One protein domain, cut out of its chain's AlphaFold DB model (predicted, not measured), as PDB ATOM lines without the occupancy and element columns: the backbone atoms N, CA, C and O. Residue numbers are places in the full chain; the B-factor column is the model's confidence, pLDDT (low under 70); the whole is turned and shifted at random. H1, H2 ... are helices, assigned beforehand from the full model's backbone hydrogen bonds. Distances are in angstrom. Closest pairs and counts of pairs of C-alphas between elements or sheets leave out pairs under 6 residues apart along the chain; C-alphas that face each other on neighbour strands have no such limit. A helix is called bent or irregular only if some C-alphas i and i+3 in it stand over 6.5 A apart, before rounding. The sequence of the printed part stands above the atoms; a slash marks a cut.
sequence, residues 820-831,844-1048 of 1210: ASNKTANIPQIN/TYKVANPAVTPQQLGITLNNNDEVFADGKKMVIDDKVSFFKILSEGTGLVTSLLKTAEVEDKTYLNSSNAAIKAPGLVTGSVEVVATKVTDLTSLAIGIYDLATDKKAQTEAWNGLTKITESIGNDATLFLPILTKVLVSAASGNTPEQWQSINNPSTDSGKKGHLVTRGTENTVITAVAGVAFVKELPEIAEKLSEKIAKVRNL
ATOM      1  N   ALA A 820     101.053 147.116 142.417       92.88
ATOM      2  CA  ALA A 820      99.798 147.529 143.027       92.88
ATOM      3  C   ALA A 820     100.013 148.697 144.006       92.88
ATOM      4  O   ALA A 820     101.049 148.814 144.667       92.88
ATOM      5  N   SER A 821      99.016 149.578 144.110       89.75
ATOM      6  CA  SER A 821      99.118 150.793 144.929       89.75
ATOM      7  C   SER A 821      99.470 150.464 146.385       89.75
ATOM      8  O   SER A 821      98.844 149.606 147.004       89.75
ATOM      9  N   ASN A 822     100.453 151.180 146.941       86.44
ATOM     10  CA  ASN A 822     100.986 150.978 148.297       86.44
ATOM     11  C   ASN A 822     101.637 149.600 148.546       86.44
ATOM     12  O   ASN A 822     101.745 149.181 149.701       86.44
ATOM     13  N   LYS A 823     102.065 148.890 147.492       90.50
ATOM     14  CA  LYS A 823     102.787 147.614 147.599       90.50
ATOM     15  C   LYS A 823     104.249 147.742 147.176       90.50
ATOM     16  O   LYS A 823     104.623 148.584 146.365       90.50
ATOM     17  N   THR A 824     105.066 146.868 147.744       92.56
ATOM     18  CA  THR A 824     106.496 146.690 147.473       92.56
ATOM     19  C   THR A 824     106.774 145.214 147.189       92.56
ATOM     20  O   THR A 824     105.968 144.355 147.548       92.56
ATOM     21  N   ALA A 825     107.877 144.915 146.503       93.06
ATOM     22  CA  ALA A 825     108.338 143.549 146.275       93.06
ATOM     23  C   ALA A 825     109.841 143.528 145.960       93.06
ATOM     24  O   ALA A 825     110.339 144.359 145.197       93.06
ATOM     25  N   ASN A 826     110.555 142.543 146.497       94.19
ATOM     26  CA  ASN A 826     111.936 142.227 146.162       94.19
ATOM     27  C   ASN A 826     111.969 141.386 144.877       94.19
ATOM     28  O   ASN A 826     112.038 140.156 144.899       94.19
ATOM     29  N   ILE A 827     111.900 142.076 143.739       93.31
ATOM     30  CA  ILE A 827     111.912 141.453 142.409       93.31
ATOM     31  C   ILE A 827     113.143 140.550 142.182       93.31
ATOM     32  O   ILE A 827     112.947 139.437 141.696       93.31
ATOM     33  N   PRO A 828     114.383 140.933 142.559       92.62
ATOM     34  CA  PRO A 828     115.540 140.039 142.442       92.62
ATOM     35  C   PRO A 828     115.372 138.700 143.171       92.62
ATOM     36  O   PRO A 828     115.710 137.655 142.619       92.62
ATOM     37  N   GLN A 829     114.814 138.713 144.384       93.56
ATOM     38  CA  GLN A 829     114.562 137.487 145.142       93.56
ATOM     39  C   GLN A 829     113.524 136.596 144.445       93.56
ATOM     40  O   GLN A 829     113.741 135.393 144.324       93.56
ATOM     41  N   ILE A 830     112.436 137.186 143.941       95.62
ATOM     42  CA  ILE A 830     111.405 136.461 143.181       95.62
ATOM     43  C   ILE A 830     112.008 135.848 141.907       95.62
ATOM     44  O   ILE A 830     111.755 134.684 141.610       95.62
ATOM     45  N   ASN A 831     112.831 136.607 141.174       96.12
ATOM     46  CA  ASN A 831     113.474 136.139 139.945       96.12
ATOM     47  C   ASN A 831     114.377 134.924 140.201       96.12
ATOM     48  O   ASN A 831     114.293 133.935 139.471       96.12
ATOM     49  N   THR A 844     113.643 117.254 138.012       89.62
ATOM     50  CA  THR A 844     112.851 116.215 138.691       89.62
ATOM     51  C   THR A 844     112.100 115.345 137.687       89.62
ATOM     52  O   THR A 844     112.097 114.121 137.807       89.62
ATOM     53  N   TYR A 845     111.529 115.967 136.653       84.69
ATOM     54  CA  TYR A 845     110.733 115.276 135.638       84.69
ATOM     55  C   TYR A 845     111.474 115.016 134.320       84.69
ATOM     56  O   TYR A 845     110.864 114.544 133.367       84.69
ATOM     57  N   LYS A 846     112.790 115.276 134.262       82.44
ATOM     58  CA  LYS A 846     113.645 115.069 133.076       82.44
ATOM     59  C   LYS A 846     113.068 115.703 131.801       82.44
ATOM     60  O   LYS A 846     113.038 115.087 130.737       82.44
ATOM     61  N   VAL A 847     112.592 116.941 131.914       84.25
ATOM     62  CA  VAL A 847     111.948 117.676 130.816       84.25
ATOM     63  C   VAL A 847     112.976 117.958 129.721       84.25
ATOM     64  O   VAL A 847     113.869 118.779 129.909       84.25
ATOM     65  N   ALA A 848     112.865 117.282 128.578       76.69
ATOM     66  CA  ALA A 848     113.867 117.368 127.511       76.69
ATOM     67  C   ALA A 848     113.740 118.634 126.645       76.69
ATOM     68  O   ALA A 848     114.730 119.147 126.129       76.69
ATOM     69  N   ASN A 849     112.519 119.145 126.461       84.69
ATOM     70  CA  ASN A 849     112.248 120.316 125.628       84.69
ATOM     71  C   ASN A 849     110.913 120.995 126.014       84.69
ATOM     72  O   ASN A 849     110.136 120.414 126.776       84.69
ATOM     73  N   PRO A 850     110.612 122.203 125.492       89.19
ATOM     74  CA  PRO A 850     109.409 122.952 125.868       89.19
ATOM     75  C   PRO A 850     108.068 122.314 125.473       89.19
ATOM     76  O   PRO A 850     107.045 122.773 125.961       89.19
ATOM     77  N   ALA A 851     108.043 121.294 124.606       86.06
ATOM     78  CA  ALA A 851     106.814 120.628 124.162       86.06
ATOM     79  C   ALA A 851     106.370 119.478 125.073       86.06
ATOM     80  O   ALA A 851     105.230 119.028 124.968       86.06
ATOM     81  N   VAL A 852     107.260 118.992 125.943       85.50
ATOM     82  CA  VAL A 852     106.993 117.825 126.791       85.50
ATOM     83  C   VAL A 852     105.872 118.136 127.779       85.50
ATOM     84  O   VAL A 852     105.912 119.161 128.466       85.50
ATOM     85  N   THR A 853     104.891 117.238 127.877       90.69
ATOM     86  CA  THR A 853     103.771 117.329 128.827       90.69
ATOM     87  C   THR A 853     103.891 116.280 129.940       90.69
ATOM     88  O   THR A 853     104.466 115.209 129.718       90.69
ATOM     89  N   PRO A 854     103.336 116.528 131.141       90.50
ATOM     90  CA  PRO A 854     103.271 115.517 132.196       90.50
ATOM     91  C   PRO A 854     102.573 114.227 131.743       90.50
ATOM     92  O   PRO A 854     103.067 113.133 132.017       90.50
ATOM     93  N   GLN A 855     101.482 114.342 130.975       87.31
ATOM     94  CA  GLN A 855     100.737 113.198 130.446       87.31
ATOM     95  C   GLN A 855     101.594 112.313 129.529       87.31
ATOM     96  O   GLN A 855     101.513 111.089 129.622       87.31
ATOM     97  N   GLN A 856     102.431 112.905 128.668       83.31
ATOM     98  CA  GLN A 856     103.348 112.147 127.803       83.31
ATOM     99  C   GLN A 856     104.354 111.321 128.611       83.31
ATOM    100  O   GLN A 856     104.761 110.247 128.172       83.31
ATOM    101  N   LEU A 857     104.729 111.804 129.795       78.12
ATOM    102  CA  LEU A 857     105.653 111.132 130.705       78.12
ATOM    103  C   LEU A 857     104.955 110.195 131.709       78.12
ATOM    104  O   LEU A 857     105.627 109.598 132.547       78.12
ATOM    105  N   GLY A 858     103.624 110.065 131.656       83.81
ATOM    106  CA  GLY A 858     102.855 109.283 132.629       83.81
ATOM    107  C   GLY A 858     102.898 109.856 134.053       83.81
ATOM    108  O   GLY A 858     102.754 109.108 135.019       83.81
ATOM    109  N   ILE A 859     103.129 111.165 134.191       83.50
ATOM    110  CA  ILE A 859     103.245 111.868 135.473       83.50
ATOM    111  C   ILE A 859     101.921 112.546 135.818       83.50
ATOM    112  O   ILE A 859     101.380 113.316 135.025       83.50
ATOM    113  N   THR A 860     101.463 112.352 137.054       84.06
ATOM    114  CA  THR A 860     100.346 113.110 137.628       84.06
ATOM    115  C   THR A 860     100.883 114.183 138.569       84.06
ATOM    116  O   THR A 860     101.442 113.870 139.621       84.06
ATOM    117  N   LEU A 861     100.692 115.453 138.203       84.81
ATOM    118  CA  LEU A 861     101.109 116.592 139.032       84.81
ATOM    119  C   LEU A 861     100.148 116.881 140.191       84.81
ATOM    120  O   LEU A 861     100.541 117.483 141.180       84.81
ATOM    121  N   ASN A 862      98.900 116.428 140.079       83.81
ATOM    122  CA  ASN A 862      97.856 116.665 141.070       83.81
ATOM    123  C   ASN A 862      97.807 115.551 142.115       83.81
ATOM    124  O   ASN A 862      97.858 114.368 141.767       83.81
ATOM    125  N   ASN A 863      97.612 115.908 143.383       73.00
ATOM    126  CA  ASN A 863      97.188 114.940 144.385       73.00
ATOM    127  C   ASN A 863      95.663 114.734 144.299       73.00
ATOM    128  O   ASN A 863      94.892 115.693 144.288       73.00
ATOM    129  N   ASN A 864      95.209 113.484 144.180       63.22
ATOM    130  CA  ASN A 864      93.783 113.181 144.040       63.22
ATOM    131  C   ASN A 864      93.028 113.166 145.372       63.22
ATOM    132  O   ASN A 864      91.804 113.290 145.342       63.22
ATOM    133  N   ASP A 865      93.748 113.086 146.491       68.56
ATOM    134  CA  ASP A 865      93.175 112.952 147.833       68.56
ATOM    135  C   ASP A 865      93.077 114.299 148.582       68.56
ATOM    136  O   ASP A 865      92.392 114.410 149.595       68.56
ATOM    137  N   GLU A 866      93.707 115.356 148.057       74.31
ATOM    138  CA  GLU A 866      93.737 116.698 148.656       74.31
ATOM    139  C   GLU A 866      92.555 117.550 148.174       74.31
ATOM    140  O   GLU A 866      92.665 118.412 147.295       74.31
ATOM    141  N   VAL A 867      91.383 117.281 148.746       73.50
ATOM    142  CA  VAL A 867      90.170 118.074 148.521       73.50
ATOM    143  C   VAL A 867      90.043 119.099 149.644       73.50
ATOM    144  O   VAL A 867      90.062 118.760 150.826       73.50
ATOM    145  N   PHE A 868      89.948 120.372 149.282       65.81
ATOM    146  CA  PHE A 868      89.642 121.458 150.201       65.81
ATOM    147  C   PHE A 868      88.172 121.374 150.591       65.81
ATOM    148  O   PHE A 868      87.345 120.772 149.910       65.81
ATOM    149  N   ALA A 869      87.814 121.984 151.706       56.69
ATOM    150  CA  ALA A 869      86.493 121.778 152.278       56.69
ATOM    151  C   ALA A 869      85.350 122.516 151.546       56.69
ATOM    152  O   ALA A 869      84.183 122.290 151.854       56.69
ATOM    153  N   ASP A 870      85.653 123.305 150.508       57.06
ATOM    154  CA  ASP A 870      84.679 123.714 149.484       57.06
ATOM    155  C   ASP A 870      84.375 122.595 148.456       57.06
ATOM    156  O   ASP A 870      83.644 122.801 147.481       57.06
ATOM    157  N   GLY A 871      84.936 121.398 148.661       64.44
ATOM    158  CA  GLY A 871      84.820 120.237 147.785       64.44
ATOM    159  C   GLY A 871      85.660 120.346 146.509       64.44
ATOM    160  O   GLY A 871      85.430 119.587 145.564       64.44
ATOM    161  N   LYS A 872      86.585 121.313 146.427       77.38
ATOM    162  CA  LYS A 872      87.441 121.562 145.255       77.38
ATOM    163  C   LYS A 872      88.893 121.213 145.553       77.38
ATOM    164  O   LYS A 872      89.269 120.995 146.693       77.38
ATOM    165  N   LYS A 873      89.722 121.135 144.513       81.00
ATOM    166  CA  LYS A 873      91.154 120.835 144.626       81.00
ATOM    167  C   LYS A 873      91.979 121.738 143.724       81.00
ATOM    168  O   LYS A 873      91.439 122.314 142.776       81.00
ATOM    169  N   MET A 874      93.269 121.845 144.025       85.81
ATOM    170  CA  MET A 874      94.241 122.382 143.076       85.81
ATOM    171  C   MET A 874      94.277 121.470 141.844       85.81
ATOM    172  O   MET A 874      94.256 120.243 141.977       85.81
ATOM    173  N   VAL A 875      94.271 122.060 140.649       89.44
ATOM    174  CA  VAL A 875      94.342 121.319 139.385       89.44
ATOM    175  C   VAL A 875      95.331 121.993 138.447       89.44
ATOM    176  O   VAL A 875      95.096 123.100 137.969       89.44
ATOM    177  N   ILE A 876      96.411 121.289 138.151       92.75
ATOM    178  CA  ILE A 876      97.367 121.573 137.089       92.75
ATOM    179  C   ILE A 876      97.030 120.650 135.916       92.75
ATOM    180  O   ILE A 876      96.953 119.433 136.087       92.75
ATOM    181  N   ASP A 877      96.785 121.217 134.738       92.88
ATOM    182  CA  ASP A 877      96.461 120.448 133.536       92.88
ATOM    183  C   ASP A 877      97.685 119.634 133.080       92.88
ATOM    184  O   ASP A 877      98.722 120.182 132.713       92.88
ATOM    185  N   ASP A 878      97.575 118.307 133.117       91.38
ATOM    186  CA  ASP A 878      98.647 117.386 132.733       91.38
ATOM    187  C   ASP A 878      98.820 117.269 131.210       91.38
ATOM    188  O   ASP A 878      99.807 116.695 130.738       91.38
ATOM    189  N   LYS A 879      97.889 117.834 130.432       91.88
ATOM    190  CA  LYS A 879      97.918 117.834 128.964       91.88
ATOM    191  C   LYS A 879      98.696 119.004 128.386       91.88
ATOM    192  O   LYS A 879      99.038 118.962 127.205       91.88
ATOM    193  N   VAL A 880      98.951 120.048 129.172       94.75
ATOM    194  CA  VAL A 880      99.789 121.166 128.730       94.75
ATOM    195  C   VAL A 880     101.263 120.878 128.997       94.75
ATOM    196  O   VAL A 880     101.610 120.025 129.811       94.75
ATOM    197  N   SER A 881     102.153 121.582 128.301       94.75
ATOM    198  CA  SER A 881     103.589 121.390 128.492       94.75
ATOM    199  C   SER A 881     104.054 121.856 129.876       94.75
ATOM    200  O   SER A 881     103.486 122.777 130.473       94.75
ATOM    201  N   PHE A 882     105.153 121.280 130.369       94.56
ATOM    202  CA  PHE A 882     105.822 121.769 131.583       94.56
ATOM    203  C   PHE A 882     106.185 123.261 131.470       94.56
ATOM    204  O   PHE A 882     106.080 124.011 132.441       94.56
ATOM    205  N   PHE A 883     106.552 123.717 130.267       95.94
ATOM    206  CA  PHE A 883     106.831 125.126 130.003       95.94
ATOM    207  C   PHE A 883     105.564 125.999 130.067       95.94
ATOM    208  O   PHE A 883     105.613 127.117 130.585       95.94
ATOM    209  N   LYS A 884     104.407 125.497 129.610       96.25
ATOM    210  CA  LYS A 884     103.123 126.201 129.733       96.25
ATOM    211  C   LYS A 884     102.730 126.418 131.192       96.25
ATOM    212  O   LYS A 884     102.282 127.511 131.534       96.25
ATOM    213  N   ILE A 885     102.934 125.417 132.049       96.31
ATOM    214  CA  ILE A 885     102.670 125.511 133.496       96.31
ATOM    215  C   ILE A 885     103.520 126.628 134.114       96.31
ATOM    216  O   ILE A 885     102.991 127.509 134.788       96.31
ATOM    217  N   LEU A 886     104.816 126.662 133.797       95.38
ATOM    218  CA  LEU A 886     105.721 127.735 134.211       95.38
ATOM    219  C   LEU A 886     105.272 129.120 133.726       95.38
ATOM    220  O   LEU A 886     105.241 130.082 134.496       95.38
ATOM    221  N   SER A 887     104.933 129.228 132.444       96.44
ATOM    222  CA  SER A 887     104.465 130.468 131.822       96.44
ATOM    223  C   SER A 887     103.209 131.001 132.517       96.44
ATOM    224  O   SER A 887     103.122 132.193 132.824       96.44
ATOM    225  N   GLU A 888     102.255 130.126 132.838       96.56
ATOM    226  CA  GLU A 888     101.049 130.513 133.565       96.56
ATOM    227  C   GLU A 888     101.344 130.869 135.027       96.56
ATOM    228  O   GLU A 888     100.858 131.901 135.486       96.56
ATOM    229  N   GLY A 889     102.180 130.097 135.730       95.81
ATOM    230  CA  GLY A 889     102.555 130.362 137.123       95.81
ATOM    231  C   GLY A 889     103.266 131.706 137.297       95.81
ATOM    232  O   GLY A 889     102.868 132.523 138.126       95.81
ATOM    233  N   THR A 890     104.259 131.999 136.453       95.94
ATOM    234  CA  THR A 890     104.934 133.313 136.435       95.94
ATOM    235  C   THR A 890     103.978 134.449 136.070       95.94
ATOM    236  O   THR A 890     104.072 135.550 136.611       95.94
ATOM    237  N   GLY A 891     103.012 134.176 135.193       95.25
ATOM    238  CA  GLY A 891     101.950 135.109 134.865       95.25
ATOM    239  C   GLY A 891     101.063 135.463 136.061       95.25
ATOM    240  O   GLY A 891     100.807 136.644 136.287       95.25
ATOM    241  N   LEU A 892     100.651 134.468 136.856       95.69
ATOM    242  CA  LEU A 892      99.890 134.683 138.092       95.69
ATOM    243  C   LEU A 892     100.670 135.535 139.098       95.69
ATOM    244  O   LEU A 892     100.098 136.457 139.678       95.69
ATOM    245  N   VAL A 893     101.978 135.291 139.238       96.44
ATOM    246  CA  VAL A 893     102.866 136.124 140.064       96.44
ATOM    247  C   VAL A 893     102.851 137.576 139.596       96.44
ATOM    248  O   VAL A 893     102.610 138.477 140.396       96.44
ATOM    249  N   THR A 894     103.063 137.829 138.300       95.50
ATOM    250  CA  THR A 894     103.064 139.209 137.787       95.50
ATOM    251  C   THR A 894     101.712 139.900 137.921       95.50
ATOM    252  O   THR A 894     101.679 141.097 138.197       95.50
ATOM    253  N   SER A 895     100.605 139.170 137.783       95.50
ATOM    254  CA  SER A 895      99.269 139.728 137.997       95.50
ATOM    255  C   SER A 895      99.059 140.117 139.456       95.50
ATOM    256  O   SER A 895      98.719 141.271 139.703       95.50
ATOM    257  N   LEU A 896      99.406 139.247 140.416       95.00
ATOM    258  CA  LEU A 896      99.372 139.593 141.841       95.00
ATOM    259  C   LEU A 896     100.226 140.835 142.135       95.00
ATOM    260  O   LEU A 896      99.779 141.738 142.835       95.00
ATOM    261  N   LEU A 897     101.447 140.915 141.603       96.06
ATOM    262  CA  LEU A 897     102.325 142.066 141.842       96.06
ATOM    263  C   LEU A 897     101.711 143.384 141.344       96.06
ATOM    264  O   LEU A 897     101.898 144.421 141.980       96.06
ATOM    265  N   LYS A 898     100.968 143.347 140.231       95.50
ATOM    266  CA  LYS A 898     100.347 144.523 139.603       95.50
ATOM    267  C   LYS A 898      99.014 144.916 140.230       95.50
ATOM    268  O   LYS A 898      98.723 146.106 140.319       95.50
ATOM    269  N   THR A 899      98.190 143.945 140.615       94.75
ATOM    270  CA  THR A 899      96.799 144.192 141.035       94.75
ATOM    271  C   THR A 899      96.537 143.877 142.501       94.75
ATOM    272  O   THR A 899      95.560 144.375 143.043       94.75
ATOM    273  N   ALA A 900      97.408 143.102 143.156       91.00
ATOM    274  CA  ALA A 900      97.157 142.455 144.445       91.00
ATOM    275  C   ALA A 900      95.931 141.516 144.435       91.00
ATOM    276  O   ALA A 900      95.403 141.178 145.492       91.00
ATOM    277  N   GLU A 901      95.515 141.070 143.246       92.31
ATOM    278  CA  GLU A 901      94.365 140.194 143.009       92.31
ATOM    279  C   GLU A 901      94.786 138.943 142.223       92.31
ATOM    280  O   GLU A 901      95.785 138.944 141.495       92.31
ATOM    281  N   VAL A 902      94.009 137.870 142.353       92.75
ATOM    282  CA  VAL A 902      94.182 136.628 141.598       92.75
ATOM    283  C   VAL A 902      93.290 136.667 140.360       92.75
ATOM    284  O   VAL A 902      92.116 137.012 140.423       92.75
ATOM    285  N   GLU A 903      93.826 136.266 139.207       94.19
ATOM    286  CA  GLU A 903      93.069 136.251 137.950       94.19
ATOM    287  C   GLU A 903      91.817 135.356 138.030       94.19
ATOM    288  O   GLU A 903      91.922 134.175 138.369       94.19
ATOM    289  N   ASP A 904      90.657 135.874 137.605       93.56
ATOM    290  CA  ASP A 904      89.368 135.161 137.614       93.56
ATOM    291  C   ASP A 904      89.456 133.735 137.055       93.56
ATOM    292  O   ASP A 904      88.968 132.772 137.652       93.56
ATOM    293  N   LYS A 905      90.133 133.568 135.913       93.94
ATOM    294  CA  LYS A 905      90.265 132.272 135.232       93.94
ATOM    295  C   LYS A 905      90.888 131.171 136.104       93.94
ATOM    296  O   LYS A 905      90.684 129.999 135.796       93.94
ATOM    297  N   THR A 906      91.616 131.525 137.160       94.62
ATOM    298  CA  THR A 906      92.264 130.583 138.077       94.62
ATOM    299  C   THR A 906      91.256 129.912 139.006       94.62
ATOM    300  O   THR A 906      91.429 128.748 139.348       94.62
ATOM    301  N   TYR A 907      90.179 130.604 139.388       92.38
ATOM    302  CA  TYR A 907      89.175 130.073 140.317       92.38
ATOM    303  C   TYR A 907      87.800 129.833 139.683       92.38
ATOM    304  O   TYR A 907      86.953 129.200 140.307       92.38
ATOM    305  N   LEU A 908      87.546 130.279 138.447       92.69
ATOM    306  CA  LEU A 908      86.303 129.966 137.733       92.69
ATOM    307  C   LEU A 908      86.217 128.478 137.352       92.69
ATOM    308  O   LEU A 908      87.099 127.919 136.694       92.69
ATOM    309  N   ASN A 909      85.101 127.830 137.678       86.12
ATOM    310  CA  ASN A 909      84.869 126.437 137.291       86.12
ATOM    311  C   ASN A 909      84.699 126.282 135.777       86.12
ATOM    312  O   ASN A 909      85.202 125.313 135.216       86.12
ATOM    313  N   SER A 910      84.081 127.267 135.128       88.38
ATOM    314  CA  SER A 910      83.926 127.370 133.670       88.38
ATOM    315  C   SER A 910      85.233 127.594 132.889       88.38
ATOM    316  O   SER A 910      85.250 127.419 131.673       88.38
ATOM    317  N   SER A 911      86.329 127.959 133.560       91.12
ATOM    318  CA  SER A 911      87.630 128.210 132.929       91.12
ATOM    319  C   SER A 911      88.403 126.921 132.616       91.12
ATOM    320  O   SER A 911      88.370 125.958 133.389       91.12
ATOM    321  N   ASN A 912      89.157 126.947 131.515       88.12
ATOM    322  CA  ASN A 912      90.126 125.931 131.093       88.12
ATOM    323  C   ASN A 912      91.587 126.349 131.370       88.12
ATOM    324  O   ASN A 912      92.495 125.919 130.662       88.12
ATOM    325  N   ALA A 913      91.816 127.231 132.348       92.31
ATOM    326  CA  ALA A 913      93.162 127.643 132.732       92.31
ATOM    327  C   ALA A 913      94.038 126.433 133.099       92.31
ATOM    328  O   ALA A 913      93.572 125.496 133.744       92.31
ATOM    329  N   ALA A 914      95.316 126.490 132.717       93.62
ATOM    330  CA  ALA A 914      96.269 125.405 132.957       93.62
ATOM    331  C   ALA A 914      96.566 125.185 134.452       93.62
ATOM    332  O   ALA A 914      96.950 124.091 134.849       93.62
ATOM    333  N   ILE A 915      96.379 126.225 135.270       94.38
ATOM    334  CA  ILE A 915      96.457 126.174 136.729       94.38
ATOM    335  C   ILE A 915      95.114 126.662 137.261       94.38
ATOM    336  O   ILE A 915      94.712 127.799 136.997       94.38
ATOM    337  N   LYS A 916      94.426 125.801 138.007       93.25
ATOM    338  CA  LYS A 916      93.190 126.119 138.714       93.25
ATOM    339  C   LYS A 916      93.376 125.918 140.204       93.25
ATOM    340  O   LYS A 916      93.962 124.927 140.639       93.25
ATOM    341  N   ALA A 917      92.821 126.841 140.970       89.50
ATOM    342  CA  ALA A 917      92.861 126.822 142.417       89.50
ATOM    343  C   ALA A 917      91.446 126.990 142.997       89.50
ATOM    344  O   ALA A 917      90.634 127.729 142.431       89.50
ATOM    345  N   PRO A 918      91.134 126.327 144.123       85.50
ATOM    346  CA  PRO A 918      89.889 126.524 144.855       85.50
ATOM    347  C   PRO A 918      89.664 127.980 145.254       85.50
ATOM    348  O   PRO A 918      90.618 128.725 145.500       85.50
ATOM    349  N   GLY A 919      88.394 128.357 145.410       80.75
ATOM    350  CA  GLY A 919      88.020 129.688 145.890       80.75
ATOM    351  C   GLY A 919      88.584 129.983 147.281       80.75
ATOM    352  O   GLY A 919      88.966 131.117 147.559       80.75
ATOM    353  N   LEU A 920      88.727 128.946 148.113       76.00
ATOM    354  CA  LEU A 920      89.375 129.046 149.419       76.00
ATOM    355  C   LEU A 920      90.833 129.520 149.309       76.00
ATOM    356  O   LEU A 920      91.243 130.428 150.025       76.00
ATOM    357  N   VAL A 921      91.605 128.953 148.380       80.00
ATOM    358  CA  VAL A 921      93.018 129.313 148.180       80.00
ATOM    359  C   VAL A 921      93.130 130.724 147.606       80.00
ATOM    360  O   VAL A 921      93.860 131.558 148.138       80.00
ATOM    361  N   THR A 922      92.385 131.020 146.539       87.62
ATOM    362  CA  THR A 922      92.495 132.315 145.851       87.62
ATOM    363  C   THR A 922      91.942 133.469 146.683       87.62
ATOM    364  O   THR A 922      92.542 134.539 146.691       87.62
ATOM    365  N   GLY A 923      90.854 133.255 147.430       80.94
ATOM    366  CA  GLY A 923      90.311 134.244 148.362       80.94
ATOM    367  C   GLY A 923      91.285 134.564 149.498       80.94
ATOM    368  O   GLY A 923      91.511 135.738 149.782       80.94
ATOM    369  N   SER A 924      91.925 133.539 150.076       77.38
ATOM    370  CA  SER A 924      92.931 133.711 151.139       77.38
ATOM    371  C   SER A 924      94.143 134.512 150.667       77.38
ATOM    372  O   SER A 924      94.624 135.409 151.360       77.38
ATOM    373  N   VAL A 925      94.634 134.220 149.458       82.75
ATOM    374  CA  VAL A 925      95.761 134.941 148.848       82.75
ATOM    375  C   VAL A 925      95.453 136.435 148.720       82.75
ATOM    376  O   VAL A 925      96.277 137.256 149.120       82.75
ATOM    377  N   GLU A 926      94.268 136.803 148.225       85.75
ATOM    378  CA  GLU A 926      93.885 138.216 148.103       85.75
ATOM    379  C   GLU A 926      93.725 138.895 149.461       85.75
ATOM    380  O   GLU A 926      94.182 140.022 149.651       85.75
ATOM    381  N   VAL A 927      93.128 138.207 150.436       77.69
ATOM    382  CA  VAL A 927      92.998 138.717 151.805       77.69
ATOM    383  C   VAL A 927      94.371 139.071 152.362       77.69
ATOM    384  O   VAL A 927      94.575 140.208 152.788       77.69
ATOM    385  N   VAL A 928      95.341 138.157 152.289       74.56
ATOM    386  CA  VAL A 928      96.716 138.411 152.745       74.56
ATOM    387  C   VAL A 928      97.349 139.556 151.959       74.56
ATOM    388  O   VAL A 928      97.920 140.465 152.567       74.56
ATOM    389  N   ALA A 929      97.181 139.580 150.633       82.19
ATOM    390  CA  ALA A 929      97.679 140.655 149.780       82.19
ATOM    391  C   ALA A 929      97.157 142.033 150.216       82.19
ATOM    392  O   ALA A 929      97.918 143.001 150.175       82.19
ATOM    393  N   THR A 930      95.917 142.152 150.715       76.94
ATOM    394  CA  THR A 930      95.413 143.433 151.251       76.94
ATOM    395  C   THR A 930      96.129 143.881 152.527       76.94
ATOM    396  O   THR A 930      96.282 145.086 152.731       76.94
ATOM    397  N   LYS A 931      96.603 142.949 153.364       73.06
ATOM    398  CA  LYS A 931      97.154 143.238 154.701       73.06
ATOM    399  C   LYS A 931      98.666 143.442 154.724       73.06
ATOM    400  O   LYS A 931      99.162 144.105 155.632       73.06
ATOM    401  N   VAL A 932      99.396 142.909 153.746       71.25
ATOM    402  CA  VAL A 932     100.859 143.056 153.660       71.25
ATOM    403  C   VAL A 932     101.261 144.222 152.760       71.25
ATOM    404  O   VAL A 932     100.607 144.499 151.756       71.25
ATOM    405  N   THR A 933     102.344 144.920 153.100       81.56
ATOM    406  CA  THR A 933     102.951 145.946 152.231       81.56
ATOM    407  C   THR A 933     103.979 145.359 151.268       81.56
ATOM    408  O   THR A 933     104.208 145.938 150.211       81.56
ATOM    409  N   ASP A 934     104.590 144.224 151.611       85.19
ATOM    410  CA  ASP A 934     105.563 143.508 150.781       85.19
ATOM    411  C   ASP A 934     104.943 142.207 150.243       85.19
ATOM    412  O   ASP A 934     104.510 141.351 151.015       85.19
ATOM    413  N   LEU A 935     104.881 142.073 148.916       87.62
ATOM    414  CA  LEU A 935     104.295 140.923 148.222       87.62
ATOM    415  C   LEU A 935     105.307 139.802 147.925       87.62
ATOM    416  O   LEU A 935     104.909 138.780 147.372       87.62
ATOM    417  N   THR A 936     106.586 139.951 148.286       88.00
ATOM    418  CA  THR A 936     107.671 139.021 147.908       88.00
ATOM    419  C   THR A 936     107.368 137.570 148.263       88.00
ATOM    420  O   THR A 936     107.387 136.698 147.395       88.00
ATOM    421  N   SER A 937     107.055 137.296 149.530       81.25
ATOM    422  CA  SER A 937     106.794 135.928 149.992       81.25
ATOM    423  C   SER A 937     105.499 135.352 149.418       81.25
ATOM    424  O   SER A 937     105.428 134.156 149.160       81.25
ATOM    425  N   LEU A 938     104.487 136.195 149.188       83.25
ATOM    426  CA  LEU A 938     103.215 135.762 148.609       83.25
ATOM    427  C   LEU A 938     103.371 135.410 147.123       83.25
ATOM    428  O   LEU A 938     102.835 134.404 146.669       83.25
ATOM    429  N   ALA A 939     104.156 136.199 146.385       88.75
ATOM    430  CA  ALA A 939     104.535 135.922 145.004       88.75
ATOM    431  C   ALA A 939     105.297 134.593 144.874       88.75
ATOM    432  O   ALA A 939     104.960 133.782 144.015       88.75
ATOM    433  N   ILE A 940     106.274 134.349 145.752       90.06
ATOM    434  CA  ILE A 940     107.007 133.075 145.813       90.06
ATOM    435  C   ILE A 940     106.046 131.908 146.082       90.06
ATOM    436  O   ILE A 940     106.003 130.963 145.299       90.06
ATOM    437  N   GLY A 941     105.186 132.025 147.099       82.38
ATOM    438  CA  GLY A 941     104.227 130.972 147.441       82.38
ATOM    439  C   GLY A 941     103.241 130.639 146.315       82.38
ATOM    440  O   GLY A 941     102.956 129.469 146.081       82.38
ATOM    441  N   ILE A 942     102.745 131.636 145.567       88.38
ATOM    442  CA  ILE A 942     101.895 131.385 144.386       88.38
ATOM    443  C   ILE A 942     102.642 130.574 143.326       88.38
ATOM    444  O   ILE A 942     102.053 129.691 142.700       88.38
ATOM    445  N   TYR A 943     103.919 130.882 143.105       95.06
ATOM    446  CA  TYR A 943     104.727 130.157 142.135       95.06
ATOM    447  C   TYR A 943     104.981 128.708 142.565       95.06
ATOM    448  O   TYR A 943     104.861 127.785 141.752       95.06
ATOM    449  N   ASP A 944     105.251 128.498 143.851       89.00
ATOM    450  CA  ASP A 944     105.472 127.169 144.416       89.00
ATOM    451  C   ASP A 944     104.205 126.320 144.358       89.00
ATOM    452  O   ASP A 944     104.268 125.163 143.963       89.00
ATOM    453  N   LEU A 945     103.020 126.890 144.593       86.38
ATOM    454  CA  LEU A 945     101.755 126.166 144.403       86.38
ATOM    455  C   LEU A 945     101.577 125.621 142.977       86.38
ATOM    456  O   LEU A 945     100.910 124.603 142.784       86.38
ATOM    457  N   ALA A 946     102.169 126.275 141.975       87.25
ATOM    458  CA  ALA A 946     102.114 125.841 140.583       87.25
ATOM    459  C   ALA A 946     103.186 124.804 140.206       87.25
ATOM    460  O   ALA A 946     103.033 124.131 139.187       87.25
ATOM    461  N   THR A 947     104.272 124.687 140.976       88.31
ATOM    462  CA  THR A 947     105.480 123.944 140.564       88.31
ATOM    463  C   THR A 947     106.008 122.955 141.605       88.31
ATOM    464  O   THR A 947     106.805 122.087 141.263       88.31
ATOM    465  N   ASP A 948     105.539 123.025 142.850       85.44
ATOM    466  CA  ASP A 948     105.945 122.173 143.962       85.44
ATOM    467  C   ASP A 948     104.750 121.441 144.579       85.44
ATOM    468  O   ASP A 948     103.828 122.032 145.148       85.44
ATOM    469  N   LYS A 949     104.807 120.111 144.525       82.56
ATOM    470  CA  LYS A 949     103.810 119.247 145.155       82.56
ATOM    471  C   LYS A 949     103.801 119.399 146.679       82.56
ATOM    472  O   LYS A 949     102.738 119.329 147.284       82.56
ATOM    473  N   LYS A 950     104.959 119.624 147.308       80.62
ATOM    474  CA  LYS A 950     105.049 119.805 148.762       80.62
ATOM    475  C   LYS A 950     104.331 121.085 149.196       80.62
ATOM    476  O   LYS A 950     103.533 121.030 150.126       80.62
ATOM    477  N   ALA A 951     104.533 122.187 148.474       78.94
ATOM    478  CA  ALA A 951     103.835 123.446 148.734       78.94
ATOM    479  C   ALA A 951     102.307 123.304 148.600       78.94
ATOM    480  O   ALA A 951     101.561 123.888 149.387       78.94
ATOM    481  N   GLN A 952     101.825 122.495 147.648       80.12
ATOM    482  CA  GLN A 952     100.397 122.173 147.522       80.12
ATOM    483  C   GLN A 952      99.872 121.424 148.754       80.12
ATOM    484  O   GLN A 952      98.868 121.845 149.331       80.12
ATOM    485  N   THR A 953     100.577 120.378 149.196       76.56
ATOM    486  CA  THR A 953     100.209 119.602 150.388       76.56
ATOM    487  C   THR A 953     100.239 120.459 151.658       76.56
ATOM    488  O   THR A 953      99.340 120.369 152.492       76.56
ATOM    489  N   GLU A 954     101.242 121.323 151.819       69.94
ATOM    490  CA  GLU A 954     101.351 122.231 152.967       69.94
ATOM    491  C   GLU A 954     100.234 123.276 152.973       69.94
ATOM    492  O   GLU A 954      99.596 123.487 154.007       69.94
ATOM    493  N   ALA A 955      99.921 123.872 151.820       72.06
ATOM    494  CA  ALA A 955      98.790 124.785 151.698       72.06
ATOM    495  C   ALA A 955      97.450 124.087 151.960       72.06
ATOM    496  O   ALA A 955      96.585 124.664 152.621       72.06
ATOM    497  N   TRP A 956      97.277 122.843 151.505       73.44
ATOM    498  CA  TRP A 956      96.103 122.033 151.828       73.44
ATOM    499  C   TRP A 956      95.994 121.767 153.335       73.44
ATOM    500  O   TRP A 956      94.958 122.080 153.927       73.44
ATOM    501  N   ASN A 957      97.064 121.294 153.984       68.62
ATOM    502  CA  ASN A 957      97.113 121.053 155.433       68.62
ATOM    503  C   ASN A 957      96.801 122.318 156.246       68.62
ATOM    504  O   ASN A 957      96.107 122.266 157.259       68.62
ATOM    505  N   GLY A 958      97.310 123.468 155.804       62.06
ATOM    506  CA  GLY A 958      97.040 124.753 156.436       62.06
ATOM    507  C   GLY A 958      95.575 125.168 156.304       62.06
ATOM    508  O   GLY A 958      94.899 125.423 157.298       62.06
ATOM    509  N   LEU A 959      95.066 125.222 155.073       66.50
ATOM    510  CA  LEU A 959      93.752 125.802 154.769       66.50
ATOM    511  C   LEU A 959      92.572 124.889 155.143       66.50
ATOM    512  O   LEU A 959      91.468 125.378 155.395       66.50
ATOM    513  N   THR A 960      92.773 123.573 155.237       63.97
ATOM    514  CA  THR A 960      91.744 122.646 155.745       63.97
ATOM    515  C   THR A 960      91.372 122.940 157.202       63.97
ATOM    516  O   THR A 960      90.178 122.992 157.511       63.97
ATOM    517  N   LYS A 961      92.342 123.301 158.057       60.66
ATOM    518  CA  LYS A 961      92.093 123.758 159.442       60.66
ATOM    519  C   LYS A 961      91.184 124.990 159.530       60.66
ATOM    520  O   LYS A 961      90.443 125.137 160.502       60.66
ATOM    521  N   ILE A 962      91.223 125.904 158.552       55.88
ATOM    522  CA  ILE A 962      90.306 127.064 158.512       55.88
ATOM    523  C   ILE A 962      88.875 126.566 158.383       55.88
ATOM    524  O   ILE A 962      87.975 127.056 159.063       55.88
ATOM    525  N   THR A 963      88.656 125.562 157.537       53.41
ATOM    526  CA  THR A 963      87.300 125.114 157.252       53.41
ATOM    527  C   THR A 963      86.731 124.217 158.342       53.41
ATOM    528  O   THR A 963      85.540 124.315 158.625       53.41
ATOM    529  N   GLU A 964      87.556 123.443 159.047       58.12
ATOM    530  CA  GLU A 964      87.160 122.794 160.310       58.12
ATOM    531  C   GLU A 964      86.657 123.835 161.336       58.12
ATOM    532  O   GLU A 964      85.629 123.654 162.005       58.12
ATOM    533  N   SER A 965      87.301 125.005 161.376       50.38
ATOM    534  CA  SER A 965      86.904 126.138 162.221       50.38
ATOM    535  C   SER A 965      85.774 127.019 161.682       50.38
ATOM    536  O   SER A 965      85.203 127.768 162.470       50.38
ATOM    537  N   ILE A 966      85.367 126.897 160.412       49.91
ATOM    538  CA  ILE A 966      84.141 127.521 159.857       49.91
ATOM    539  C   ILE A 966      82.945 126.561 159.951       49.91
ATOM    540  O   ILE A 966      81.902 126.924 160.496       49.91
ATOM    541  N   GLY A 967      83.155 125.267 159.687       48.03
ATOM    542  CA  GLY A 967      82.199 124.165 159.883       48.03
ATOM    543  C   GLY A 967      81.301 123.988 158.665       48.03
ATOM    544  O   GLY A 967      81.248 124.870 157.814       48.03
ATOM    545  N   ASN A 968      80.573 122.868 158.584       40.47
ATOM    546  CA  ASN A 968      79.736 122.476 157.431       40.47
ATOM    547  C   ASN A 968      78.577 123.439 157.079       40.47
ATOM    548  O   ASN A 968      77.745 123.111 156.241       40.47
ATOM    549  N   ASP A 969      78.504 124.616 157.697       45.16
ATOM    550  CA  ASP A 969      77.364 125.523 157.633       45.16
ATOM    551  C   ASP A 969      77.804 126.959 157.290       45.16
ATOM    552  O   ASP A 969      77.489 127.934 157.974       45.16
ATOM    553  N   ALA A 970      78.522 127.126 156.175       40.12
ATOM    554  CA  ALA A 970      78.768 128.450 155.578       40.12
ATOM    555  C   ALA A 970      77.455 129.247 155.349       40.12
ATOM    556  O   ALA A 970      77.443 130.480 155.332       40.12
ATOM    557  N   THR A 971      76.325 128.539 155.259       43.72
ATOM    558  CA  THR A 971      74.942 129.035 155.248       43.72
ATOM    559  C   THR A 971      74.505 129.768 156.522       43.72
ATOM    560  O   THR A 971      73.682 130.676 156.421       43.72
ATOM    561  N   LEU A 972      75.067 129.456 157.697       44.25
ATOM    562  CA  LEU A 972      74.801 130.179 158.954       44.25
ATOM    563  C   LEU A 972      75.563 131.514 159.041       44.25
ATOM    564  O   LEU A 972      75.107 132.444 159.704       44.25
ATOM    565  N   PHE A 973      76.701 131.628 158.349       44.84
ATOM    566  CA  PHE A 973      77.558 132.821 158.357       44.84
ATOM    567  C   PHE A 973      77.081 133.914 157.385       44.84
ATOM    568  O   PHE A 973      77.200 135.106 157.676       44.84
ATOM    569  N   LEU A 974      76.498 133.520 156.248       44.41
ATOM    570  CA  LEU A 974      76.070 134.430 155.178       44.41
ATOM    571  C   LEU A 974      75.079 135.527 155.633       44.41
ATOM    572  O   LEU A 974      75.295 136.689 155.275       44.41
ATOM    573  N   PRO A 975      74.028 135.230 156.432       43.91
ATOM    574  CA  PRO A 975      73.064 136.232 156.903       43.91
ATOM    575  C   PRO A 975      73.651 137.212 157.927       43.91
ATOM    576  O   PRO A 975      73.184 138.344 158.034       43.91
ATOM    577  N   ILE A 976      74.664 136.781 158.685       42.00
ATOM    578  CA  ILE A 976      75.360 137.604 159.681       42.00
ATOM    579  C   ILE A 976      76.278 138.599 158.957       42.00
ATOM    580  O   ILE A 976      76.223 139.795 159.227       42.00
ATOM    581  N   LEU A 977      77.043 138.130 157.965       42.00
ATOM    582  CA  LEU A 977      77.966 138.959 157.180       42.00
ATOM    583  C   LEU A 977      77.257 139.960 156.254       42.00
ATOM    584  O   LEU A 977      77.759 141.060 156.058       42.00
ATOM    585  N   THR A 978      76.077 139.625 155.719       38.94
ATOM    586  CA  THR A 978      75.287 140.553 154.880       38.94
ATOM    587  C   THR A 978      74.539 141.624 155.679       38.94
ATOM    588  O   THR A 978      74.218 142.674 155.122       38.94
ATOM    589  N   LYS A 979      74.263 141.392 156.972       38.22
ATOM    590  CA  LYS A 979      73.630 142.377 157.873       38.22
ATOM    591  C   LYS A 979      74.640 143.293 158.574       38.22
ATOM    592  O   LYS A 979      74.258 144.376 159.014       38.22
ATOM    593  N   VAL A 980      75.907 142.881 158.669       37.06
ATOM    594  CA  VAL A 980      77.008 143.719 159.161       37.06
ATOM    595  C   VAL A 980      77.489 144.613 158.015       37.06
ATOM    596  O   VAL A 980      77.974 144.178 156.978       37.06
ATOM    597  N   LEU A 981      77.258 145.900 158.201       43.66
ATOM    598  CA  LEU A 981      77.240 146.965 157.207       43.66
ATOM    599  C   LEU A 981      78.645 147.298 156.660       43.66
ATOM    600  O   LEU A 981      79.188 148.324 157.049       43.66
ATOM    601  N   VAL A 982      79.288 146.479 155.808       46.47
ATOM    602  CA  VAL A 982      80.629 146.861 155.307       46.47
ATOM    603  C   VAL A 982      81.074 146.227 153.975       46.47
ATOM    604  O   VAL A 982      81.812 145.246 153.945       46.47
ATOM    605  N   SER A 983      80.769 146.871 152.845       48.50
ATOM    606  CA  SER A 983      81.545 146.638 151.611       48.50
ATOM    607  C   SER A 983      83.030 147.003 151.792       48.50
ATOM    608  O   SER A 983      83.905 146.380 151.196       48.50
ATOM    609  N   ALA A 984      83.332 147.964 152.678       46.06
ATOM    610  CA  ALA A 984      84.699 148.403 152.961       46.06
ATOM    611  C   ALA A 984      85.511 147.442 153.859       46.06
ATOM    612  O   ALA A 984      86.711 147.310 153.644       46.06
ATOM    613  N   ALA A 985      84.904 146.749 154.834       50.69
ATOM    614  CA  ALA A 985      85.637 145.828 155.720       50.69
ATOM    615  C   ALA A 985      85.671 144.388 155.205       50.69
ATOM    616  O   ALA A 985      86.569 143.643 155.586       50.69
ATOM    617  N   SER A 986      84.738 143.988 154.335       58.97
ATOM    618  CA  SER A 986      84.763 142.649 153.744       58.97
ATOM    619  C   SER A 986      85.657 142.557 152.498       58.97
ATOM    620  O   SER A 986      85.930 141.459 152.026       58.97
ATOM    621  N   GLY A 987      86.060 143.687 151.906       66.75
ATOM    622  CA  GLY A 987      86.792 143.705 150.631       66.75
ATOM    623  C   GLY A 987      85.968 143.234 149.421       66.75
ATOM    624  O   GLY A 987      86.529 142.957 148.368       66.75
ATOM    625  N   ASN A 988      84.639 143.140 149.556       74.06
ATOM    626  CA  ASN A 988      83.715 142.802 148.469       74.06
ATOM    627  C   ASN A 988      82.782 143.991 148.222       74.06
ATOM    628  O   ASN A 988      82.186 144.535 149.152       74.06
ATOM    629  N   THR A 989      82.597 144.350 146.957       74.75
ATOM    630  CA  THR A 989      81.594 145.337 146.538       74.75
ATOM    631  C   THR A 989      80.167 144.828 146.796       74.75
ATOM    632  O   THR A 989      79.939 143.611 146.845       74.75
ATOM    633  N   PRO A 990      79.175 145.726 146.950       66.81
ATOM    634  CA  PRO A 990      77.768 145.336 147.059       66.81
ATOM    635  C   PRO A 990      77.301 144.436 145.905       66.81
ATOM    636  O   PRO A 990      76.588 143.459 146.128       66.81
ATOM    637  N   GLU A 991      77.757 144.707 144.683       73.31
ATOM    638  CA  GLU A 991      77.442 143.931 143.483       73.31
ATOM    639  C   GLU A 991      78.050 142.520 143.550       73.31
ATOM    640  O   GLU A 991      77.397 141.532 143.205       73.31
ATOM    641  N   GLN A 992      79.283 142.393 144.055       79.75
ATOM    642  CA  GLN A 992      79.919 141.092 144.295       79.75
ATOM    643  C   GLN A 992      79.151 140.279 145.346       79.75
ATOM    644  O   GLN A 992      78.914 139.088 145.125       79.75
ATOM    645  N   TRP A 993      78.677 140.902 146.429       74.50
ATOM    646  CA  TRP A 993      77.824 140.234 147.421       74.50
ATOM    647  C   TRP A 993      76.487 139.770 146.835       74.50
ATOM    648  O   TRP A 993      76.063 138.637 147.075       74.50
ATOM    649  N   GLN A 994      75.843 140.600 146.012       70.62
ATOM    650  CA  GLN A 994      74.614 140.219 145.310       70.62
ATOM    651  C   GLN A 994      74.844 139.030 144.370       70.62
ATOM    652  O   GLN A 994      73.994 138.141 144.276       70.62
ATOM    653  N   SER A 995      76.011 138.962 143.722       77.12
ATOM    654  CA  SER A 995      76.341 137.867 142.808       77.12
ATOM    655  C   SER A 995      76.429 136.497 143.496       77.12
ATOM    656  O   SER A 995      76.122 135.491 142.856       77.12
ATOM    657  N   ILE A 996      76.761 136.430 144.792       73.88
ATOM    658  CA  ILE A 996      76.823 135.163 145.546       73.88
ATOM    659  C   ILE A 996      75.437 134.511 145.642       73.88
ATOM    660  O   ILE A 996      75.305 133.297 145.471       73.88
ATOM    661  N   ASN A 997      74.399 135.330 145.837       67.19
ATOM    662  CA  ASN A 997      73.013 134.879 145.970       67.19
ATOM    663  C   ASN A 997      72.350 134.558 144.620       67.19
ATOM    664  O   ASN A 997      71.271 133.969 144.597       67.19
ATOM    665  N   ASN A 998      72.981 134.904 143.492       77.62
ATOM    666  CA  ASN A 998      72.479 134.548 142.168       77.62
ATOM    667  C   ASN A 998      72.782 133.061 141.863       77.62
ATOM    668  O   ASN A 998      73.954 132.667 141.823       77.62
ATOM    669  N   PRO A 999      71.769 132.207 141.612       75.12
ATOM    670  CA  PRO A 999      71.969 130.792 141.293       75.12
ATOM    671  C   PRO A 999      72.884 130.552 140.084       75.12
ATOM    672  O   PRO A 999      73.627 129.575 140.090       75.12
ATOM    673  N   SER A1000      72.885 131.461 139.103       82.00
ATOM    674  CA  SER A1000      73.655 131.360 137.855       82.00
ATOM    675  C   SER A1000      75.131 131.756 137.976       82.00
ATOM    676  O   SER A1000      75.884 131.563 137.025       82.00
ATOM    677  N   THR A1001      75.567 132.314 139.109       84.25
ATOM    678  CA  THR A1001      76.981 132.668 139.310       84.25
ATOM    679  C   THR A1001      77.843 131.410 139.430       84.25
ATOM    680  O   THR A1001      77.490 130.477 140.157       84.25
ATOM    681  N   ASP A1002      78.992 131.407 138.744       89.88
ATOM    682  CA  ASP A1002      79.975 130.317 138.772       89.88
ATOM    683  C   ASP A1002      80.335 129.942 140.219       89.88
ATOM    684  O   ASP A1002      80.643 130.800 141.047       89.88
ATOM    685  N   SER A1003      80.278 128.650 140.544       81.50
ATOM    686  CA  SER A1003      80.479 128.179 141.917       81.50
ATOM    687  C   SER A1003      81.892 128.428 142.444       81.50
ATOM    688  O   SER A1003      82.052 128.630 143.644       81.50
ATOM    689  N   GLY A1004      82.899 128.489 141.571       83.00
ATOM    690  CA  GLY A1004      84.253 128.879 141.949       83.00
ATOM    691  C   GLY A1004      84.351 130.369 142.288       83.00
ATOM    692  O   GLY A1004      84.945 130.736 143.299       83.00
ATOM    693  N   LYS A1005      83.643 131.225 141.533       87.81
ATOM    694  CA  LYS A1005      83.489 132.655 141.865       87.81
ATOM    695  C   LYS A1005      82.766 132.865 143.193       87.81
ATOM    696  O   LYS A1005      83.178 133.711 143.981       87.81
ATOM    697  N   LYS A1006      81.714 132.085 143.464       82.50
ATOM    698  CA  LYS A1006      81.024 132.110 144.764       82.50
ATOM    699  C   LYS A1006      81.979 131.758 145.900       82.50
ATOM    700  O   LYS A1006      82.055 132.517 146.858       82.50
ATOM    701  N   GLY A1007      82.722 130.655 145.768       78.31
ATOM    702  CA  GLY A1007      83.702 130.224 146.767       78.31
ATOM    703  C   GLY A1007      84.742 131.306 147.058       78.31
ATOM    704  O   GLY A1007      84.915 131.693 148.208       78.31
ATOM    705  N   HIS A1008      85.343 131.870 146.008       85.88
ATOM    706  CA  HIS A1008      86.331 132.941 146.122       85.88
ATOM    707  C   HIS A1008      85.794 134.167 146.884       85.88
ATOM    708  O   HIS A1008      86.394 134.608 147.865       85.88
ATOM    709  N   LEU A1009      84.631 134.692 146.479       80.94
ATOM    710  CA  LEU A1009      84.049 135.884 147.100       80.94
ATOM    711  C   LEU A1009      83.614 135.635 148.552       80.94
ATOM    712  O   LEU A1009      83.780 136.519 149.395       80.94
ATOM    713  N   VAL A1010      83.074 134.451 148.858       74.44
ATOM    714  CA  VAL A1010      82.683 134.076 150.227       74.44
ATOM    715  C   VAL A1010      83.904 134.002 151.137       74.44
ATOM    716  O   VAL A1010      83.872 134.589 152.221       74.44
ATOM    717  N   THR A1011      84.983 133.346 150.701       74.69
ATOM    718  CA  THR A1011      86.236 133.273 151.465       74.69
ATOM    719  C   THR A1011      86.805 134.664 151.702       74.69
ATOM    720  O   THR A1011      86.963 135.066 152.854       74.69
ATOM    721  N   ARG A1012      87.004 135.445 150.632       78.94
ATOM    722  CA  ARG A1012      87.554 136.803 150.724       78.94
ATOM    723  C   ARG A1012      86.748 137.686 151.674       78.94
ATOM    724  O   ARG A1012      87.323 138.385 152.503       78.94
ATOM    725  N   GLY A1013      85.417 137.619 151.585       70.44
ATOM    726  CA  GLY A1013      84.501 138.375 152.437       70.44
ATOM    727  C   GLY A1013      84.549 137.965 153.907       70.44
ATOM    728  O   GLY A1013      84.590 138.824 154.791       70.44
ATOM    729  N   THR A1014      84.557 136.659 154.171       67.56
ATOM    730  CA  THR A1014      84.553 136.099 155.530       67.56
ATOM    731  C   THR A1014      85.861 136.411 156.246       67.56
ATOM    732  O   THR A1014      85.850 136.980 157.338       67.56
ATOM    733  N   GLU A1015      86.991 136.108 155.614       67.50
ATOM    734  CA  GLU A1015      88.307 136.280 156.222       67.50
ATOM    735  C   GLU A1015      88.654 137.754 156.434       67.50
ATOM    736  O   GLU A1015      89.084 138.124 157.527       67.50
ATOM    737  N   ASN A1016      88.380 138.633 155.460       64.94
ATOM    738  CA  ASN A1016      88.577 140.071 155.657       64.94
ATOM    739  C   ASN A1016      87.716 140.627 156.793       64.94
ATOM    740  O   ASN A1016      88.193 141.485 157.536       64.94
ATOM    741  N   THR A1017      86.488 140.135 156.976       55.66
ATOM    742  CA  THR A1017      85.627 140.581 158.084       55.66
ATOM    743  C   THR A1017      86.203 140.163 159.437       55.66
ATOM    744  O   THR A1017      86.252 140.969 160.363       55.66
ATOM    745  N   VAL A1018      86.716 138.934 159.538       53.28
ATOM    746  CA  VAL A1018      87.364 138.420 160.757       53.28
ATOM    747  C   VAL A1018      88.672 139.159 161.054       53.28
ATOM    748  O   VAL A1018      88.968 139.451 162.210       53.28
ATOM    749  N   ILE A1019      89.442 139.511 160.022       53.38
ATOM    750  CA  ILE A1019      90.722 140.220 160.166       53.38
ATOM    751  C   ILE A1019      90.519 141.714 160.462       53.38
ATOM    752  O   ILE A1019      91.323 142.311 161.171       53.38
ATOM    753  N   THR A1020      89.448 142.334 159.962       44.38
ATOM    754  CA  THR A1020      89.145 143.755 160.223       44.38
ATOM    755  C   THR A1020      88.535 143.976 161.616       44.38
ATOM    756  O   THR A1020      88.606 145.084 162.137       44.38
ATOM    757  N   ALA A1021      88.015 142.920 162.251       33.47
ATOM    758  CA  ALA A1021      87.500 142.929 163.622       33.47
ATOM    759  C   ALA A1021      88.558 142.607 164.700       33.47
ATOM    760  O   ALA A1021      88.174 142.277 165.815       33.47
ATOM    761  N   VAL A1022      89.858 142.611 164.356       33.16
ATOM    762  CA  VAL A1022      90.965 142.459 165.316       33.16
ATOM    763  C   VAL A1022      92.187 143.248 164.827       33.16
ATOM    764  O   VAL A1022      92.998 142.748 164.043       33.16
ATOM    765  N   ALA A1023      92.343 144.489 165.282       25.12
ATOM    766  CA  ALA A1023      93.503 145.311 164.940       25.12
ATOM    767  C   ALA A1023      94.807 144.777 165.577       25.12
ATOM    768  O   ALA A1023      94.853 144.508 166.775       25.12
ATOM    769  N   GLY A1024      95.890 144.696 164.788       29.25
ATOM    770  CA  GLY A1024      97.262 144.747 165.320       29.25
ATOM    771  C   GLY A1024      98.103 143.463 165.339       29.25
ATOM    772  O   GLY A1024      98.778 143.218 166.332       29.25
ATOM    773  N   VAL A1025      98.159 142.673 164.259       28.14
ATOM    774  CA  VAL A1025      99.238 141.672 164.091       28.14
ATOM    775  C   VAL A1025      99.805 141.760 162.676       28.14
ATOM    776  O   VAL A1025      99.059 141.701 161.702       28.14
ATOM    777  N   ALA A1026     101.124 141.928 162.561       31.31
ATOM    778  CA  ALA A1026     101.839 141.853 161.294       31.31
ATOM    779  C   ALA A1026     101.765 140.413 160.754       31.31
ATOM    780  O   ALA A1026     102.256 139.478 161.385       31.31
ATOM    781  N   PHE A1027     101.110 140.233 159.608       38.09
ATOM    782  CA  PHE A1027     100.929 138.937 158.952       38.09
ATOM    783  C   PHE A1027     102.102 138.656 158.014       38.09
ATOM    784  O   PHE A1027     102.040 139.022 156.846       38.09
ATOM    785  N   VAL A1028     103.176 138.025 158.499       36.91
ATOM    786  CA  VAL A1028     104.248 137.529 157.617       36.91
ATOM    787  C   VAL A1028     104.862 136.239 158.170       36.91
ATOM    788  O   VAL A1028     105.794 136.300 158.966       36.91
ATOM    789  N   LYS A1029     104.338 135.090 157.721       38.28
ATOM    790  CA  LYS A1029     105.058 133.919 157.171       38.28
ATOM    791  C   LYS A1029     104.077 132.752 156.988       38.28
ATOM    792  O   LYS A1029     103.223 132.550 157.830       38.28
ATOM    793  N   GLU A1030     104.202 132.088 155.839       53.34
ATOM    794  CA  GLU A1030     103.539 130.857 155.368       53.34
ATOM    795  C   GLU A1030     101.999 130.742 155.515       53.34
ATOM    796  O   GLU A1030     101.405 130.915 156.576       53.34
ATOM    797  N   LEU A1031     101.331 130.380 154.409       46.06
ATOM    798  CA  LEU A1031      99.883 130.108 154.340       46.06
ATOM    799  C   LEU A1031      99.343 129.256 155.518       46.06
ATOM    800  O   LEU A1031      98.279 129.603 156.030       46.06
ATOM    801  N   PRO A1032     100.046 128.211 156.006       47.28
ATOM    802  CA  PRO A1032      99.606 127.417 157.155       47.28
ATOM    803  C   PRO A1032      99.560 128.165 158.497       47.28
ATOM    804  O   PRO A1032      98.633 127.942 159.272       47.28
ATOM    805  N   GLU A1033     100.496 129.076 158.779       48.66
ATOM    806  CA  GLU A1033     100.524 129.832 160.045       48.66
ATOM    807  C   GLU A1033      99.425 130.909 160.068       48.66
ATOM    808  O   GLU A1033      98.761 131.145 161.084       48.66
ATOM    809  N   ILE A1034      99.185 131.531 158.909       49.97
ATOM    810  CA  ILE A1034      98.065 132.455 158.694       49.97
ATOM    811  C   ILE A1034      96.744 131.714 158.898       49.97
ATOM    812  O   ILE A1034      95.859 132.212 159.595       49.97
ATOM    813  N   ALA A1035      96.636 130.514 158.331       49.72
ATOM    814  CA  ALA A1035      95.461 129.672 158.432       49.72
ATOM    815  C   ALA A1035      95.167 129.228 159.871       49.72
ATOM    816  O   ALA A1035      94.013 129.256 160.285       49.72
ATOM    817  N   GLU A1036      96.187 128.898 160.661       52.12
ATOM    818  CA  GLU A1036      96.036 128.518 162.069       52.12
ATOM    819  C   GLU A1036      95.554 129.692 162.934       52.12
ATOM    820  O   GLU A1036      94.529 129.588 163.611       52.12
ATOM    821  N   LYS A1037      96.198 130.860 162.821       52.12
ATOM    822  CA  LYS A1037      95.786 132.079 163.544       52.12
ATOM    823  C   LYS A1037      94.393 132.557 163.141       52.12
ATOM    824  O   LYS A1037      93.634 133.060 163.975       52.12
ATOM    825  N   LEU A1038      94.053 132.433 161.859       51.19
ATOM    826  CA  LEU A1038      92.733 132.778 161.347       51.19
ATOM    827  C   LEU A1038      91.681 131.771 161.825       51.19
ATOM    828  O   LEU A1038      90.631 132.186 162.303       51.19
ATOM    829  N   SER A1039      91.992 130.476 161.791       53.25
ATOM    830  CA  SER A1039      91.156 129.380 162.290       53.25
ATOM    831  C   SER A1039      90.818 129.549 163.778       53.25
ATOM    832  O   SER A1039      89.641 129.542 164.143       53.25
ATOM    833  N   GLU A1040      91.807 129.837 164.630       55.66
ATOM    834  CA  GLU A1040      91.589 130.126 166.056       55.66
ATOM    835  C   GLU A1040      90.647 131.319 166.280       55.66
ATOM    836  O   GLU A1040      89.774 131.295 167.155       55.66
ATOM    837  N   LYS A1041      90.810 132.388 165.492       51.59
ATOM    838  CA  LYS A1041      89.976 133.592 165.596       51.59
ATOM    839  C   LYS A1041      88.563 133.364 165.063       51.59
ATOM    840  O   LYS A1041      87.607 133.800 165.703       51.59
ATOM    841  N   ILE A1042      88.411 132.635 163.958       51.72
ATOM    842  CA  ILE A1042      87.108 132.218 163.425       51.72
ATOM    843  C   ILE A1042      86.377 131.352 164.455       51.72
ATOM    844  O   ILE A1042      85.198 131.590 164.711       51.72
ATOM    845  N   ALA A1043      87.061 130.411 165.113       55.84
ATOM    846  CA  ALA A1043      86.466 129.582 166.160       55.84
ATOM    847  C   ALA A1043      85.958 130.422 167.350       55.84
ATOM    848  O   ALA A1043      84.864 130.167 167.864       55.84
ATOM    849  N   LYS A1044      86.692 131.475 167.746       53.22
ATOM    850  CA  LYS A1044      86.239 132.448 168.761       53.22
ATOM    851  C   LYS A1044      84.988 133.212 168.315       53.22
ATOM    852  O   LYS A1044      84.026 133.290 169.078       53.22
ATOM    853  N   VAL A1045      84.969 133.726 167.080       49.84
ATOM    854  CA  VAL A1045      83.802 134.415 166.490       49.84
ATOM    855  C   VAL A1045      82.593 133.476 166.423       49.84
ATOM    856  O   VAL A1045      81.491 133.867 166.801       49.84
ATOM    857  N   ARG A1046      82.791 132.220 166.003       51.09
ATOM    858  CA  ARG A1046      81.743 131.195 165.918       51.09
ATOM    859  C   ARG A1046      81.148 130.881 167.291       51.09
ATOM    860  O   ARG A1046      79.927 130.842 167.426       51.09
ATOM    861  N   ASN A1047      81.984 130.691 168.313       52.44
ATOM    862  CA  ASN A1047      81.508 130.465 169.680       52.44
ATOM    863  C   ASN A1047      80.670 131.647 170.186       52.44
ATOM    864  O   ASN A1047      79.603 131.431 170.752       52.44
ATOM    865  N   LEU A1048      81.085 132.885 169.909       48.31
ATOM    866  CA  LEU A1048      80.308 134.078 170.258       48.31
ATOM    867  C   LEU A1048      78.984 134.163 169.483       48.31
ATOM    868  O   LEU A1048      77.944 134.397 170.092       48.31
TER     869      LEU A1048
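Overview. This is residues 820 to 831 and 844 to 1048 of the 1210 residues of the protein "Fibronectin type-III domain-containing protein" of Flavobacterium psychrophilum (UniProt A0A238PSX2). Two aligned helices, H4 and H10, lie side by side in the body, with the opposite-running pair H2 and H5 beside H4 and a second pair, H6 and H11, crossing H4 and H10 over one side. H8 and H9 pack on H10 and short H1 packs on H5, while residues 844 to 881 form a long stretch with no named element. The printed part has 217 residues, with eleven named helices, H1 to H11 in chain order, and no named strand; the class is all helix. It is compact, with a radius of gyration of the C-alphas of 17.4 A and spans of 56 by 38 by 29 A.

Along the chain. Start at C-alpha 827, (111.912, 141.453, 142.409), where H1 runs to residue 831. Beyond the cut, find H2 at residues 882 to 899, 26.0 A long, then H3 at 904 to 907. H4 spans residues 919 to 931, 18.6 A from C-alpha (88.020, 129.688, 145.890); H5 follows at 936 to 947, 16.9 A, and H6 at 949 to 966, 25.9 A. Next come H7 at 970 to 979, H8 at 983 to 986 and H9 at 990 to 997. H7 is irregular, but only just: C-alphas 972 and 975 are 6.6 A apart. H10 covers residues 1003 to 1020, 25.6 A, and H11 residues 1031 to 1048, 25.5 A, ending at C-alpha (80.308, 134.078, 170.258).

Arrangement. Look first at the hub, H10, which touches five helices. It touches H4 at a shallow tilt of 34.7 degrees, only just short of steep, the same way; the closest C-alphas, Gly 919 and His 1008, are 3.7 A apart. Its other closest C-alphas are Tyr 907 of H3 at 5.3 A from Gly 1004, Ser 986 of H8 at 4.5 A from Gly 1013, Ile 996 of H9 at 5.3 A from Lys 1006, and Ile 1042 of H11 at 6.8 A from Val 1018. H10 and H11 are about perpendicular, at 75 degrees. H11 touches H6 at a shallow tilt of 7 degrees, the same way, with C-alphas Gly 958 and Pro 1032 closest at 3.8 A. H5 and H6 touch only at the corner, C-alphas Leu 945 and Gln 952 being 5.2 A apart. H2 and H5 touch at a shallow tilt of 25 degrees, opposite ways, closest at C-alphas Val 893 and Ala 939, 5.2 A. H1 touches residues 936 to 940 of H5, with C-alphas Ile 830 and Ile 940 at 6.1 A. H7 is close to but not clearly touching H10, C-alphas Leu 977 and Thr 1014 being 7.4 A apart. In H1, H2, H4, H5, H10 and H11 every O i to N i+4 pair is within hydrogen-bond range; H6 has 11 of 14, H7 4 of 6 and H9 3 of 4, and H3 and H8 are too short for such a pair.

Size, cuts and confidence. The C-alphas farthest apart, Ala 848 and Leu 1048, are 56.9 A apart. Residues 832 to 843 are not printed, and C-alphas 831 and 844 stand 20.0 A apart across this cut. The link from H3 to H4, 11 residues, is long. Mean pLDDT of the printed part is 73.8, with 75 residues under 70, among them 957 to 987 and 1014 to 1048.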